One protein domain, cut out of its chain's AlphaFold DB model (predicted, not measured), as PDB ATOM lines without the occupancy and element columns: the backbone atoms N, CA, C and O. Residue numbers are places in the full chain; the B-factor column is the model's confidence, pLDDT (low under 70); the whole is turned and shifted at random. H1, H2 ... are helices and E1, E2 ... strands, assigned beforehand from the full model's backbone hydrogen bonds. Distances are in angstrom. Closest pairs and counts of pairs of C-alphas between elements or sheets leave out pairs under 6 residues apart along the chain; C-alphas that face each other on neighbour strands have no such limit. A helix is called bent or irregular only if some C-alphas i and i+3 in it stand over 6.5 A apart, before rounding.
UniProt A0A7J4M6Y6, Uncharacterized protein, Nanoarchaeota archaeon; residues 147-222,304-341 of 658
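This is residues 147 to 222 and 304 to 341 of the 658 residues of an uncharacterized protein of Nanoarchaeota archaeon (UniProt A0A7J4M6Y6). A twisted sheet of three strands, two of them long and bending together, has four helices on one face, an arrangement of two layers. H1 and H2 form a helical hairpin, H3 is at the end of the sheet where E1 begins and E2 ends, and H4 folds back along E3. The printed part has 114 residues with four named helices and three named strands, in the order H1 H2 H3 E1 E2 E3 H4. The sheet's order is E1 E2 E3, all antiparallel, and the class is mixed, helices and strands. The whole is compact, with a radius of gyration of the C-alphas of 14.9 A and spans of 40 by 37 by 24 A.

H1, residues 147 to 160, touches H2, residues 168 to 183, at a shallow tilt of 26 degrees, opposite ways; the closest C-alphas are those of Glu 149 and Leu 178, 6.2 A apart, and H2 touches H1 with residues 171 to 178 alone. H3, residues 188 to 194, is close to H1 but not clearly touching it, with the C-alphas of Ser 147 and Ile 191 closest at 7.5 A. E1, residues 209 to 222, is the antiparallel neighbour of E2, residues 304 to 318, with N 211 and O 316 within hydrogen-bond range at 2.8 A. E1 bends by 76 degrees at residue 215 and E2 by 65 degrees at residue 312. E2 forms a hairpin with E3, residues 324 to 330, where N 315 and O 326 are 2.8 A apart. The closest C-alphas of H1 and E1 are those of Lys 158 and Val 215, at 7.1 A. H2 is on the sheet but over none of its strands; its C-alpha 179 is 5.3 A from C-alpha 325 of E3. H4, residues 331 to 340, touches H2 at a steep tilt of 60 degrees, with the C-alphas of Lys 172 and Leu 339 closest at 5.0 A. H4 is apart from H1 and H3. In H1, H2 and H3 every O i to N i+4 pair is within hydrogen-bond range; in H4 0 of 6 are, beside 5 of 7 O i to N i+3 pairs. H4 is irregular, with C-alphas 332 and 335 7.4 A apart.

H1 begins at C-alpha 147 (15.875, 29.613, 22.208) and is 20.0 A long; H2 is 22.4 A, H3 10.4 A. E1 is 33.9 A, E2 38.2 A and E3 19.8 A. H4, 16.3 A, ends at C-alpha 340 (1.682, 35.719, 10.536).

The C-alphas of Ser 186 and Cys 304, the two farthest apart, are 46.4 A from each other. Residues 223 to 303 are not printed, and C-alphas 222 and 304 are 5.4 A apart across the cut. The link from H3 to E1 is long. Residues 184 to 186, 202 to 208, 319 to 322 and 341 have pLDDT under 70.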
ATOM      1  N   SER A 147      15.330  28.516  21.409       79.06
ATOM      2  CA  SER A 147      15.875  29.613  22.208       79.06
ATOM      3  C   SER A 147      16.794  30.569  21.444       79.06
ATOM      4  O   SER A 147      16.556  31.773  21.439       79.06
ATOM      5  N   SER A 148      17.820  30.063  20.757       77.81
ATOM      6  CA  SER A 148      18.744  30.912  19.993       77.81
ATOM      7  C   SER A 148      18.063  31.625  18.820       77.81
ATOM      8  O   SER A 148      18.358  32.782  18.527       77.81
ATOM      9  N   GLU A 149      17.123  30.956  18.147       84.06
ATOM     10  CA  GLU A 149      16.368  31.564  17.050       84.06
ATOM     11  C   GLU A 149      15.373  32.605  17.561       84.06
ATOM     12  O   GLU A 149      15.212  33.657  16.942       84.06
ATOM     13  N   PHE A 150      14.757  32.339  18.713       90.00
ATOM     14  CA  PHE A 150      13.874  33.266  19.403       90.00
ATOM     15  C   PHE A 150      14.615  34.550  19.776       90.00
ATOM     16  O   PHE A 150      14.147  35.641  19.456       90.00
ATOM     17  N   GLU A 151      15.787  34.437  20.408       88.88
ATOM     18  CA  GLU A 151      16.590  35.595  20.809       88.88
ATOM     19  C   GLU A 151      17.019  36.444  19.609       88.88
ATOM     20  O   GLU A 151      16.898  37.673  19.650       88.88
ATOM     21  N   ASN A 152      17.458  35.801  18.523       87.56
ATOM     22  CA  ASN A 152      17.827  36.490  17.286       87.56
ATOM     23  C   ASN A 152      16.625  37.227  16.681       87.56
ATOM     24  O   ASN A 152      16.709  38.428  16.425       87.56
ATOM     25  N   PHE A 153      15.486  36.541  16.534       92.56
ATOM     26  CA  PHE A 153      14.271  37.138  15.985       92.56
ATOM     27  C   PHE A 153      13.769  38.314  16.833       92.56
ATOM     28  O   PHE A 153      13.456  39.374  16.297       92.56
ATOM     29  N   VAL A 154      13.706  38.167  18.162       93.38
ATOM     30  CA  VAL A 154      13.256  39.244  19.061       93.38
ATOM     31  C   VAL A 154      14.208  40.439  19.006       93.38
ATOM     32  O   VAL A 154      13.751  41.582  19.054       93.38
ATOM     33  N   THR A 155      15.514  40.196  18.893       92.00
ATOM     34  CA  THR A 155      16.522  41.255  18.757       92.00
ATOM     35  C   THR A 155      16.338  42.030  17.454       92.00
ATOM     36  O   THR A 155      16.270  43.262  17.485       92.00
ATOM     37  N   ASP A 156      16.182  41.325  16.335       91.06
ATOM     38  CA  ASP A 156      15.975  41.938  15.023       91.06
ATOM     39  C   ASP A 156      14.634  42.681  14.952       91.06
ATOM     40  O   ASP A 156      14.588  43.839  14.525       91.06
ATOM     41  N   LEU A 157      13.560  42.082  15.480       93.50
ATOM     42  CA  LEU A 157      12.245  42.714  15.571       93.50
ATOM     43  C   LEU A 157      12.315  44.017  16.376       93.50
ATOM     44  O   LEU A 157      11.858  45.051  15.889       93.50
ATOM     45  N   LYS A 158      12.936  44.002  17.567       91.88
ATOM     46  CA  LYS A 158      13.142  45.205  18.401       91.88
ATOM     47  C   LYS A 158      13.970  46.269  17.684       91.88
ATOM     48  O   LYS A 158      13.661  47.456  17.796       91.88
ATOM     49  N   GLY A 159      14.993  45.855  16.936       88.81
ATOM     50  CA  GLY A 159      15.811  46.746  16.115       88.81
ATOM     51  C   GLY A 159      15.030  47.436  14.992       88.81
ATOM     52  O   GLY A 159      15.413  48.531  14.566       88.81
ATOM     53  N   ASP A 160      13.931  46.834  14.538       89.69
ATOM     54  CA  ASP A 160      13.135  47.311  13.409       89.69
ATOM     55  C   ASP A 160      11.865  48.083  13.802       89.69
ATOM     56  O   ASP A 160      11.388  48.859  12.972       89.69
ATOM     57  N   LEU A 161      11.360  47.963  15.041       86.44
ATOM     58  CA  LEU A 161      10.089  48.571  15.500       86.44
ATOM     59  C   LEU A 161       9.909  50.046  15.092       86.44
ATOM     60  O   LEU A 161       8.842  50.446  14.621       86.44
ATOM     61  N   ASN A 162      10.974  50.845  15.210       76.62
ATOM     62  CA  ASN A 162      10.948  52.293  14.970       76.62
ATOM     63  C   ASN A 162      11.369  52.708  13.550       76.62
ATOM     64  O   ASN A 162      11.452  53.903  13.251       76.62
ATOM     65  N   LYS A 163      11.659  51.755  12.657       84.19
ATOM     66  CA  LYS A 163      12.067  52.058  11.282       84.19
ATOM     67  C   LYS A 163      10.843  52.230  10.381       84.19
ATOM     68  O   LYS A 163       9.864  51.485  10.473       84.19
ATOM     69  N   LYS A 164      10.905  53.232   9.493       71.94
ATOM     70  CA  LYS A 164       9.907  53.426   8.426       71.94
ATOM     71  C   LYS A 164      10.004  52.327   7.369       71.94
ATOM     72  O   LYS A 164       8.981  51.747   7.035       71.94
ATOM     73  N   ASP A 165      11.228  52.010   6.952       74.25
ATOM     74  CA  ASP A 165      11.540  50.906   6.050       74.25
ATOM     75  C   ASP A 165      12.330  49.854   6.833       74.25
ATOM     76  O   ASP A 165      13.405  50.136   7.368       74.25
ATOM     77  N   PHE A 166      11.773  48.651   6.940       82.50
ATOM     78  CA  PHE A 166      12.396  47.509   7.604       82.50
ATOM     79  C   PHE A 166      12.392  46.307   6.661       82.50
ATOM     80  O   PHE A 166      11.623  46.266   5.697       82.50
ATOM     81  N   ASN A 167      13.266  45.332   6.908       84.12
ATOM     82  CA  ASN A 167      13.376  44.171   6.032       84.12
ATOM     83  C   ASN A 167      12.274  43.156   6.362       84.12
ATOM     84  O   ASN A 167      12.497  42.166   7.059       84.12
ATOM     85  N   TYR A 168      11.071  43.442   5.868       83.44
ATOM     86  CA  TYR A 168       9.889  42.621   6.096       83.44
ATOM     87  C   TYR A 168      10.103  41.165   5.676       83.44
ATOM     88  O   TYR A 168       9.751  40.262   6.428       83.44
ATOM     89  N   ASP A 169      10.735  40.920   4.524       78.25
ATOM     90  CA  ASP A 169      10.975  39.562   4.027       78.25
ATOM     91  C   ASP A 169      11.920  38.765   4.930       78.25
ATOM     92  O   ASP A 169      11.691  37.571   5.152       78.25
ATOM     93  N   LYS A 170      12.938  39.427   5.499       83.81
ATOM     94  CA  LYS A 170      13.842  38.822   6.487       83.81
ATOM     95  C   LYS A 170      13.093  38.455   7.766       83.81
ATOM     96  O   LYS A 170      13.075  37.278   8.114       83.81
ATOM     97  N   LEU A 171      12.413  39.414   8.405       87.00
ATOM     98  CA  LEU A 171      11.646  39.158   9.636       87.00
ATOM     99  C   LEU A 171      10.567  38.095   9.420       87.00
ATOM    100  O   LEU A 171      10.322  37.264  10.289       87.00
ATOM    101  N   LYS A 172       9.935  38.085   8.245       84.06
ATOM    102  CA  LYS A 172       8.934  37.084   7.873       84.06
ATOM    103  C   LYS A 172       9.539  35.690   7.755       84.06
ATOM    104  O   LYS A 172       8.929  34.727   8.216       84.06
ATOM    105  N   SER A 173      10.718  35.568   7.147       77.56
ATOM    106  CA  SER A 173      11.440  34.295   7.049       77.56
ATOM    107  C   SER A 173      11.905  33.802   8.422       77.56
ATOM    108  O   SER A 173      11.665  32.644   8.760       77.56
ATOM    109  N   GLU A 174      12.480  34.684   9.240       85.25
ATOM    110  CA  GLU A 174      12.919  34.373  10.605       85.25
ATOM    111  C   GLU A 174      11.747  33.927  11.485       85.25
ATOM    112  O   GLU A 174      11.827  32.883  12.133       85.25
ATOM    113  N   PHE A 175      10.625  34.651  11.448       87.31
ATOM    114  CA  PHE A 175       9.438  34.294  12.221       87.31
ATOM    115  C   PHE A 175       8.810  32.972  11.762       87.31
ATOM    116  O   PHE A 175       8.400  32.159  12.589       87.31
ATOM    117  N   SER A 176       8.769  32.722  10.449       78.94
ATOM    118  CA  SER A 176       8.255  31.458   9.900       78.94
ATOM    119  C   SER A 176       9.108  30.270  10.345       78.94
ATOM    120  O   SER A 176       8.571  29.247  10.772       78.94
ATOM    121  N   LYS A 177      10.440  30.419  10.316       78.12
ATOM    122  CA  LYS A 177      11.382  29.406  10.807       78.12
ATOM    123  C   LYS A 177      11.183  29.135  12.300       78.12
ATOM    124  O   LYS A 177      11.010  27.981  12.690       78.12
ATOM    125  N   LEU A 178      11.113  30.200  13.103       85.62
ATOM    126  CA  LEU A 178      10.884  30.131  14.545       85.62
ATOM    127  C   LEU A 178       9.586  29.382  14.878       85.62
ATOM    128  O   LEU A 178       9.572  28.482  15.717       85.62
ATOM    129  N   ARG A 179       8.494  29.717  14.182       82.00
ATOM    130  CA  ARG A 179       7.179  29.087  14.349       82.00
ATOM    131  C   ARG A 179       7.189  27.598  13.992       82.00
ATOM    132  O   ARG A 179       6.603  26.799  14.721       82.00
ATOM    133  N   ASN A 180       7.857  27.224  12.902       72.81
ATOM    134  CA  ASN A 180       7.970  25.828  12.471       72.81
ATOM    135  C   ASN A 180       8.800  24.989  13.445       72.81
ATOM    136  O   ASN A 180       8.457  23.840  13.715       72.81
ATOM    137  N   ASN A 181       9.881  25.553  13.984       75.44
ATOM    138  CA  ASN A 181      10.695  24.865  14.977       75.44
ATOM    139  C   ASN A 181       9.931  24.697  16.292       75.44
ATOM    140  O   ASN A 181       9.895  23.595  16.829       75.44
ATOM    141  N   PHE A 182       9.193  25.722  16.727       77.88
ATOM    142  CA  PHE A 182       8.335  25.635  17.909       77.88
ATOM    143  C   PHE A 182       7.268  24.531  17.825       77.88
ATOM    144  O   PHE A 182       6.983  23.861  18.813       77.88
ATOM    145  N   GLN A 183       6.687  24.302  16.643       70.81
ATOM    146  CA  GLN A 183       5.717  23.219  16.419       70.81
ATOM    147  C   GLN A 183       6.303  21.818  16.649       70.81
ATOM    148  O   GLN A 183       5.557  20.894  16.972       70.81
ATOM    149  N   LYS A 184       7.619  21.651  16.474       65.19
ATOM    150  CA  LYS A 184       8.329  20.379  16.661       65.19
ATOM    151  C   LYS A 184       8.772  20.158  18.114       65.19
ATOM    152  O   LYS A 184       9.240  19.067  18.436       65.19
ATOM    153  N   GLU A 185       8.622  21.156  18.989       66.62
ATOM    154  CA  GLU A 185       9.089  21.080  20.373       66.62
ATOM    155  C   GLU A 185       8.185  20.200  21.242       66.62
ATOM    156  O   GLU A 185       7.010  20.493  21.482       66.62
ATOM    157  N   SER A 186       8.770  19.124  21.773       60.25
ATOM    158  CA  SER A 186       8.085  18.192  22.676       60.25
ATOM    159  C   SER A 186       7.909  18.751  24.097       60.25
ATOM    160  O   SER A 186       6.935  18.406  24.766       60.25
ATOM    161  N   ASN A 187       8.781  19.677  24.521       71.88
ATOM    162  CA  ASN A 187       8.790  20.307  25.850       71.88
ATOM    163  C   ASN A 187       8.363  21.791  25.810       71.88
ATOM    164  O   ASN A 187       8.979  22.654  26.433       71.88
ATOM    165  N   CYS A 188       7.277  22.079  25.083       78.12
ATOM    166  CA  CYS A 188       6.727  23.422  24.840       78.12
ATOM    167  C   CYS A 188       6.682  24.333  26.087       78.12
ATOM    168  O   CYS A 188       7.131  25.474  26.043       78.12
ATOM    169  N   GLU A 189       6.169  23.843  27.221       83.38
ATOM    170  CA  GLU A 189       5.970  24.682  28.412       83.38
ATOM    171  C   GLU A 189       7.268  25.105  29.109       83.38
ATOM    172  O   GLU A 189       7.347  26.220  29.625       83.38
ATOM    173  N   GLU A 190       8.249  24.204  29.185       78.94
ATOM    174  CA  GLU A 190       9.515  24.441  29.889       78.94
ATOM    175  C   GLU A 190      10.344  25.470  29.120       78.94
ATOM    176  O   GLU A 190      10.715  26.507  29.664       78.94
ATOM    177  N   ILE A 191      10.466  25.258  27.809       81.56
ATOM    178  CA  ILE A 191      11.183  26.148  26.896       81.56
ATOM    179  C   ILE A 191      10.598  27.567  26.910       81.56
ATOM    180  O   ILE A 191      11.339  28.546  26.972       81.56
ATOM    181  N   LEU A 192       9.269  27.713  26.879       88.00
ATOM    182  CA  LEU A 192       8.635  29.037  26.912       88.00
ATOM    183  C   LEU A 192       8.904  29.786  28.224       88.00
ATOM    184  O   LEU A 192       9.141  30.994  28.200       88.00
ATOM    185  N   LYS A 193       8.872  29.086  29.364       86.31
ATOM    186  CA  LYS A 193       9.152  29.690  30.675       86.31
ATOM    187  C   LYS A 193      10.602  30.143  30.781       86.31
ATOM    188  O   LYS A 193      10.842  31.250  31.261       86.31
ATOM    189  N   ASP A 194      11.535  29.340  30.278       84.44
ATOM    190  CA  ASP A 194      12.961  29.675  30.258       84.44
ATOM    191  C   ASP A 194      13.248  30.912  29.398       84.44
ATOM    192  O   ASP A 194      14.094  31.737  29.743       84.44
ATOM    193  N   LEU A 195      12.480  31.101  28.323       88.56
ATOM    194  CA  LEU A 195      12.557  32.274  27.448       88.56
ATOM    195  C   LEU A 195      11.781  33.493  27.966       88.56
ATOM    196  O   LEU A 195      11.749  34.539  27.315       88.56
ATOM    197  N   GLY A 196      11.168  33.382  29.147       90.31
ATOM    198  CA  GLY A 196      10.486  34.484  29.819       90.31
ATOM    199  C   GLY A 196       9.062  34.751  29.331       90.31
ATOM    200  O   GLY A 196       8.553  35.855  29.536       90.31
ATOM    201  N   PHE A 197       8.401  33.783  28.691       92.94
ATOM    202  CA  PHE A 197       6.969  33.894  28.424       92.94
ATOM    203  C   PHE A 197       6.152  33.781  29.717       92.94
ATOM    204  O   PHE A 197       6.466  33.014  30.628       92.94
ATOM    205  N   ILE A 198       5.040  34.508  29.760       92.62
ATOM    206  CA  ILE A 198       4.102  34.547  30.880       92.62
ATOM    207  C   ILE A 198       2.847  33.756  30.498       92.62
ATOM    208  O   ILE A 198       2.282  33.962  29.424       92.62
ATOM    209  N   GLU A 199       2.400  32.842  31.362       89.62
ATOM    210  CA  GLU A 199       1.145  32.101  31.165       89.62
ATOM    211  C   GLU A 199      -0.062  33.026  31.394       89.62
ATOM    212  O   GLU A 199      -0.122  33.756  32.385       89.62
ATOM    213  N   TYR A 200      -1.049  32.988  30.496       85.38
ATOM    214  CA  TYR A 200      -2.299  33.725  30.669       85.38
ATOM    215  C   TYR A 200      -3.111  33.178  31.855       85.38
ATOM    216  O   TYR A 200      -3.329  31.970  31.971       85.38
ATOM    217  N   GLU A 201      -3.655  34.069  32.693       77.25
ATOM    218  CA  GLU A 201      -4.575  33.672  33.763       77.25
ATOM    219  C   GLU A 201      -5.832  32.997  33.191       77.25
ATOM    220  O   GLU A 201      -6.600  33.571  32.408       77.25
ATOM    221  N   LYS A 202      -6.067  31.745  33.597       69.81
ATOM    222  CA  LYS A 202      -7.219  30.964  33.142       69.81
ATOM    223  C   LYS A 202      -8.506  31.495  33.774       69.81
ATOM    224  O   LYS A 202      -8.716  31.362  34.975       69.81
ATOM    225  N   LYS A 203      -9.426  31.997  32.944       60.12
ATOM    226  CA  LYS A 203     -10.812  32.284  33.369       60.12
ATOM    227  C   LYS A 203     -11.681  31.022  33.492       60.12
ATOM    228  O   LYS A 203     -12.692  31.063  34.183       60.12
ATOM    229  N   TYR A 204     -11.293  29.913  32.849       53.59
ATOM    230  CA  TYR A 204     -12.022  28.636  32.842       53.59
ATOM    231  C   TYR A 204     -11.059  27.436  32.772       53.59
ATOM    232  O   TYR A 204      -9.964  27.575  32.218       53.59
ATOM    233  N   PRO A 205     -11.445  26.252  33.286       55.31
ATOM    234  CA  PRO A 205     -10.633  25.044  33.179       55.31
ATOM    235  C   PRO A 205     -10.518  24.598  31.713       55.31
ATOM    236  O   PRO A 205     -11.493  24.178  31.094       55.31
ATOM    237  N   SER A 206      -9.312  24.708  31.159       64.25
ATOM    238  CA  SER A 206      -8.933  24.199  29.839       64.25
ATOM    239  C   SER A 206      -7.564  23.533  29.929       64.25
ATOM    240  O   SER A 206      -6.677  24.026  30.636       64.25
ATOM    241  N   ASP A 207      -7.400  22.437  29.192       62.78
ATOM    242  CA  ASP A 207      -6.119  21.748  29.009       62.78
ATOM    243  C   ASP A 207      -5.130  22.590  28.188       62.78
ATOM    244  O   ASP A 207      -3.924  22.409  28.326       62.78
ATOM    245  N   LYS A 208      -5.620  23.551  27.389       65.50
ATOM    246  CA  LYS A 208      -4.769  24.457  26.612       65.50
ATOM    247  C   LYS A 208      -4.104  25.473  27.535       65.50
ATOM    248  O   LYS A 208      -4.781  26.144  28.323       65.50
ATOM    249  N   LYS A 209      -2.784  25.603  27.426       81.31
ATOM    250  CA  LYS A 209      -2.023  26.668  28.087       81.31
ATOM    251  C   LYS A 209      -1.561  27.662  27.040       81.31
ATOM    252  O   LYS A 209      -0.917  27.291  26.063       81.31
ATOM    253  N   ASN A 210      -1.926  28.918  27.253       87.12
ATOM    254  CA  ASN A 210      -1.529  30.015  26.388       87.12
ATOM    255  C   ASN A 210      -0.496  30.853  27.126       87.12
ATOM    256  O   ASN A 210      -0.654  31.144  28.311       87.12
ATOM    257  N   PHE A 211       0.519  31.271  26.396       92.31
ATOM    258  CA  PHE A 211       1.652  32.029  26.884       92.31
ATOM    259  C   PHE A 211       1.838  33.270  26.021       92.31
ATOM    260  O   PHE A 211       1.504  33.256  24.835       92.31
ATOM    261  N   TYR A 212       2.402  34.328  26.593       93.38
ATOM    262  CA  TYR A 212       2.781  35.515  25.836       93.38
ATOM    263  C   TYR A 212       4.145  36.066  26.250       93.38
ATOM    264  O   TYR A 212       4.540  35.983  27.411       93.38
ATOM    265  N   TYR A 213       4.845  36.667  25.295       95.12
ATOM    266  CA  TYR A 213       6.062  37.442  25.506       95.12
ATOM    267  C   TYR A 213       5.849  38.841  24.933       95.12
ATOM    268  O   TYR A 213       5.627  38.999  23.729       95.12
ATOM    269  N   ASN A 214       5.887  39.859  25.791       92.75
ATOM    270  CA  ASN A 214       5.699  41.243  25.365       92.75
ATOM    271  C   ASN A 214       7.002  41.776  24.746       92.75
ATOM    272  O   ASN A 214       8.034  41.836  25.416       92.75
ATOM    273  N   VAL A 215       6.960  42.140  23.463       93.31
ATOM    274  CA  VAL A 215       8.126  42.679  22.752       93.31
ATOM    275  C   VAL A 215       8.220  44.186  22.984       93.31
ATOM    276  O   VAL A 215       9.310  44.679  23.286       93.31
ATOM    277  N   SER A 216       7.096  44.902  22.858       92.25
ATOM    278  CA  SER A 216       6.981  46.337  23.134       92.25
ATOM    279  C   SER A 216       5.520  46.761  23.314       92.25
ATOM    280  O   SER A 216       4.627  46.259  22.634       92.25
ATOM    281  N   GLU A 217       5.295  47.769  24.157       91.00
ATOM    282  CA  GLU A 217       4.005  48.438  24.337       91.00
ATOM    283  C   GLU A 217       4.193  49.960  24.388       91.00
ATOM    284  O   GLU A 217       5.187  50.450  24.930       91.00
ATOM    285  N   THR A 218       3.231  50.705  23.851       88.56
ATOM    286  CA  THR A 218       3.136  52.164  24.001       88.56
ATOM    287  C   THR A 218       1.888  52.480  24.805       88.56
ATOM    288  O   THR A 218       0.832  51.891  24.575       88.56
ATOM    289  N   LYS A 219       2.004  53.395  25.770       88.44
ATOM    290  CA  LYS A 219       0.883  53.852  26.596       88.44
ATOM    291  C   LYS A 219       0.573  55.298  26.276       88.44
ATOM    292  O   LYS A 219       1.447  56.152  26.406       88.44
ATOM    293  N   ASP A 220      -0.680  55.551  25.935       83.44
ATOM    294  CA  ASP A 220      -1.212  56.895  25.797       83.44
ATOM    295  C   ASP A 220      -2.086  57.253  26.989       83.44
ATOM    296  O   ASP A 220      -2.615  56.407  27.713       83.44
ATOM    297  N   LYS A 221      -2.249  58.557  27.183       86.50
ATOM    298  CA  LYS A 221      -3.028  59.122  28.273       86.50
ATOM    299  C   LYS A 221      -4.192  59.913  27.700       86.50
ATOM    300  O   LYS A 221      -3.991  60.915  27.018       86.50
ATOM    301  N   LYS A 222      -5.420  59.482  27.999       79.50
ATOM    302  CA  LYS A 222      -6.636  60.209  27.623       79.50
ATOM    303  C   LYS A 222      -7.197  60.915  28.843       79.50
ATOM    304  O   LYS A 222      -7.626  60.265  29.792       79.50
ATOM    305  N   CYS A 304      -7.660  61.466  34.061       79.75
ATOM    306  CA  CYS A 304      -6.837  60.881  33.020       79.75
ATOM    307  C   CYS A 304      -6.732  59.376  33.227       79.75
ATOM    308  O   CYS A 304      -6.361  58.938  34.315       79.75
ATOM    309  N   GLU A 305      -6.995  58.613  32.174       81.75
ATOM    310  CA  GLU A 305      -6.733  57.178  32.135       81.75
ATOM    311  C   GLU A 305      -5.577  56.897  31.176       81.75
ATOM    312  O   GLU A 305      -5.533  57.418  30.056       81.75
ATOM    313  N   GLU A 306      -4.622  56.100  31.650       82.75
ATOM    314  CA  GLU A 306      -3.575  55.523  30.815       82.75
ATOM    315  C   GLU A 306      -4.098  54.226  30.207       82.75
ATOM    316  O   GLU A 306      -4.634  53.365  30.907       82.75
ATOM    317  N   PHE A 307      -3.944  54.092  28.897       82.56
ATOM    318  CA  PHE A 307      -4.310  52.898  28.154       82.56
ATOM    319  C   PHE A 307      -3.164  52.541  27.212       82.56
ATOM    320  O   PHE A 307      -2.441  53.411  26.726       82.56
ATOM    321  N   ILE A 308      -2.971  51.247  26.971       84.81
ATOM    322  CA  ILE A 308      -2.057  50.792  25.921       84.81
ATOM    323  C   ILE A 308      -2.652  51.287  24.602       84.81
ATOM    324  O   ILE A 308      -3.855  51.149  24.416       84.81
ATOM    325  N   SER A 309      -1.861  51.916  23.739       85.31
ATOM    326  CA  SER A 309      -2.292  52.438  22.433       85.31
ATOM    327  C   SER A 309      -1.657  51.710  21.253       85.31
ATOM    328  O   SER A 309      -2.187  51.751  20.143       85.31
ATOM    329  N   SER A 310      -0.552  51.010  21.499       87.88
ATOM    330  CA  SER A 310       0.021  50.027  20.588       87.88
ATOM    331  C   SER A 310       0.731  48.933  21.379       87.88
ATOM    332  O   SER A 310       1.310  49.182  22.436       87.88
ATOM    333  N   GLU A 311       0.676  47.704  20.880       92.62
ATOM    334  CA  GLU A 311       1.325  46.538  21.487       92.62
ATOM    335  C   GLU A 311       1.851  45.637  20.375       92.62
ATOM    336  O   GLU A 311       1.239  45.531  19.310       92.62
ATOM    337  N   ILE A 312       2.977  44.983  20.631       93.69
ATOM    338  CA  ILE A 312       3.465  43.858  19.848       93.69
ATOM    339  C   ILE A 312       3.964  42.775  20.797       93.69
ATOM    340  O   ILE A 312       4.835  43.001  21.640       93.69
ATOM    341  N   LYS A 313       3.400  41.579  20.661       94.25
ATOM    342  CA  LYS A 313       3.709  40.426  21.502       94.25
ATOM    343  C   LYS A 313       3.755  39.145  20.691       94.25
ATOM    344  O   LYS A 313       3.110  39.023  19.654       94.25
ATOM    345  N   LEU A 314       4.505  38.181  21.195       93.56
ATOM    346  CA  LEU A 314       4.471  36.808  20.717       93.56
ATOM    347  C   LEU A 314       3.524  36.009  21.599       93.56
ATOM    348  O   LEU A 314       3.599  36.104  22.818       93.56
ATOM    349  N   GLU A 315       2.639  35.233  20.992       91.19
ATOM    350  CA  GLU A 315       1.652  34.405  21.673       91.19
ATOM    351  C   GLU A 315       1.860  32.951  21.280       91.19
ATOM    352  O   GLU A 315       1.835  32.609  20.099       91.19
ATOM    353  N   ALA A 316       2.051  32.095  22.275       89.25
ATOM    354  CA  ALA A 316       2.235  30.672  22.073       89.25
ATOM    355  C   ALA A 316       1.092  29.891  22.719       89.25
ATOM    356  O   ALA A 316       0.673  30.193  23.837       89.25
ATOM    357  N   ASN A 317       0.598  28.864  22.040       85.38
ATOM    358  CA  ASN A 317      -0.280  27.868  22.637       85.38
ATOM    359  C   ASN A 317       0.465  26.541  22.727       85.38
ATOM    360  O   ASN A 317       0.954  26.045  21.717       85.38
ATOM    361  N   CYS A 318       0.496  25.960  23.923       79.19
ATOM    362  CA  CYS A 318       0.856  24.565  24.123       79.19
ATOM    363  C   CYS A 318      -0.451  23.770  24.243       79.19
ATOM    364  O   CYS A 318      -1.222  23.954  25.193       79.19
ATOM    365  N   ASP A 319      -0.722  22.925  23.252       66.25
ATOM    366  CA  ASP A 319      -1.838  21.976  23.243       66.25
ATOM    367  C   ASP A 319      -1.286  20.560  23.056       66.25
ATOM    368  O   ASP A 319      -0.197  20.387  22.511       66.25
ATOM    369  N   LYS A 320      -2.040  19.544  23.482       54.53
ATOM    370  CA  LYS A 320      -1.648  18.138  23.318       54.53
ATOM    371  C   LYS A 320      -1.468  17.790  21.842       54.53
ATOM    372  O   LYS A 320      -0.541  17.077  21.509       54.53
ATOM    373  N   ASP A 321      -2.299  18.323  20.956       47.22
ATOM    374  CA  ASP A 321      -2.271  17.925  19.544       47.22
ATOM    375  C   ASP A 321      -1.439  18.863  18.653       47.22
ATOM    376  O   ASP A 321      -1.038  18.467  17.560       47.22
ATOM    377  N   PHE A 322      -1.200  20.112  19.076       52.88
ATOM    378  CA  PHE A 322      -0.560  21.121  18.227       52.88
ATOM    379  C   PHE A 322      -0.085  22.351  19.018       52.88
ATOM    380  O   PHE A 322      -0.900  23.144  19.502       52.88
ATOM    381  N   SER A 323       1.230  22.550  19.097       71.69
ATOM    382  CA  SER A 323       1.824  23.789  19.613       71.69
ATOM    383  C   SER A 323       1.899  24.829  18.505       71.69
ATOM    384  O   SER A 323       2.222  24.490  17.374       71.69
ATOM    385  N   ASN A 324       1.611  26.096  18.777       80.69
ATOM    386  CA  ASN A 324       1.735  27.130  17.751       80.69
ATOM    387  C   ASN A 324       2.182  28.465  18.341       80.69
ATOM    388  O   ASN A 324       1.929  28.752  19.506       80.69
ATOM    389  N   LEU A 325       2.881  29.249  17.523       87.44
ATOM    390  CA  LEU A 325       3.429  30.558  17.860       87.44
ATOM    391  C   LEU A 325       2.894  31.579  16.857       87.44
ATOM    392  O   LEU A 325       3.004  31.378  15.649       87.44
ATOM    393  N   ASN A 326       2.327  32.667  17.358       88.75
ATOM    394  CA  ASN A 326       1.805  33.778  16.575       88.75
ATOM    395  C   ASN A 326       2.405  35.090  17.079       88.75
ATOM    396  O   ASN A 326       2.819  35.198  18.230       88.75
ATOM    397  N   LEU A 327       2.418  36.101  16.223       90.88
ATOM    398  CA  LEU A 327       2.745  37.470  16.582       90.88
ATOM    399  C   LEU A 327       1.451  38.275  16.591       90.88
ATOM    400  O   LEU A 327       0.702  38.268  15.625       90.88
ATOM    401  N   ASN A 328       1.150  38.961  17.679       89.19
ATOM    402  CA  ASN A 328      -0.031  39.801  17.777       89.19
ATOM    403  C   ASN A 328       0.416  41.248  17.917       89.19
ATOM    404  O   ASN A 328       1.196  41.570  18.815       89.19
ATOM    405  N   SER A 329      -0.033  42.097  17.000       90.56
ATOM    406  CA  SER A 329       0.367  43.495  16.937       90.56
ATOM    407  C   SER A 329      -0.795  44.394  16.538       90.56
ATOM    408  O   SER A 329      -1.622  44.023  15.706       90.56
ATOM    409  N   TRP A 330      -0.855  45.585  17.123       85.88
ATOM    410  CA  TRP A 330      -1.881  46.580  16.816       85.88
ATOM    411  C   TRP A 330      -1.390  48.006  17.100       85.88
ATOM    412  O   TRP A 330      -0.344  48.210  17.724       85.88
ATOM    413  N   GLY A 331      -2.137  49.001  16.616       87.31
ATOM    414  CA  GLY A 331      -1.728  50.407  16.669       87.31
ATOM    415  C   GLY A 331      -0.546  50.661  15.730       87.31
ATOM    416  O   GLY A 331      -0.518  50.145  14.614       87.31
ATOM    417  N   ASP A 332       0.471  51.386  16.189       86.88
ATOM    418  CA  ASP A 332       1.672  51.690  15.387       86.88
ATOM    419  C   ASP A 332       2.470  50.446  14.941       86.88
ATOM    420  O   ASP A 332       3.292  50.518  14.020       86.88
ATOM    421  N   PHE A 333       2.216  49.290  15.562       89.81
ATOM    422  CA  PHE A 333       2.851  48.018  15.220       89.81
ATOM    423  C   PHE A 333       2.034  47.148  14.252       89.81
ATOM    424  O   PHE A 333       2.521  46.096  13.854       89.81
ATOM    425  N   GLU A 334       0.847  47.573  13.805       86.06
ATOM    426  CA  GLU A 334      -0.045  46.772  12.942       86.06
ATOM    427  C   GLU A 334       0.628  46.302  11.634       86.06
ATOM    428  O   GLU A 334       0.333  45.225  11.119       86.06
ATOM    429  N   LYS A 335       1.626  47.047  11.137       84.75
ATOM    430  CA  LYS A 335       2.454  46.665   9.976       84.75
ATOM    431  C   LYS A 335       3.199  45.326  10.143       84.75
ATOM    432  O   LYS A 335       3.585  44.726   9.143       84.75
ATOM    433  N   TYR A 336       3.406  44.850  11.375       86.88
ATOM    434  CA  TYR A 336       4.034  43.555  11.668       86.88
ATOM    435  C   TYR A 336       3.032  42.394  11.695       86.88
ATOM    436  O   TYR A 336       3.448  41.238  11.683       86.88
ATOM    437  N   GLN A 337       1.723  42.661  11.659       83.81
ATOM    438  CA  GLN A 337       0.697  41.617  11.713       83.81
ATOM    439  C   GLN A 337       0.797  40.645  10.527       83.81
ATOM    440  O   GLN A 337       0.533  39.449  10.677       83.81
ATOM    441  N   GLY A 338       1.263  41.144   9.378       77.88
ATOM    442  CA  GLY A 338       1.528  40.351   8.180       77.88
ATOM    443  C   GLY A 338       2.637  39.299   8.342       77.88
ATOM    444  O   GLY A 338       2.724  38.380   7.529       77.88
ATOM    445  N   LEU A 339       3.449  39.349   9.406       83.75
ATOM    446  CA  LEU A 339       4.427  38.291   9.697       83.75
ATOM    447  C   LEU A 339       3.744  36.940   9.976       83.75
ATOM    448  O   LEU A 339       4.337  35.897   9.719       83.75
ATOM    449  N   ASN A 340       2.480  36.944  10.416       75.06
ATOM    450  CA  ASN A 340       1.682  35.719  10.536       75.06
ATOM    451  C   ASN A 340       1.182  35.182   9.188       75.06
ATOM    452  O   ASN A 340       0.755  34.027   9.113       75.06
ATOM    453  N   GLU A 341       1.171  36.015   8.143       62.56
ATOM    454  CA  GLU A 341       0.674  35.654   6.819       62.56
ATOM    455  C   GLU A 341       1.734  34.860   6.062       62.56
ATOM    456  O   GLU A 341       2.618  35.398   5.400       62.56
TER     457      GLU A 341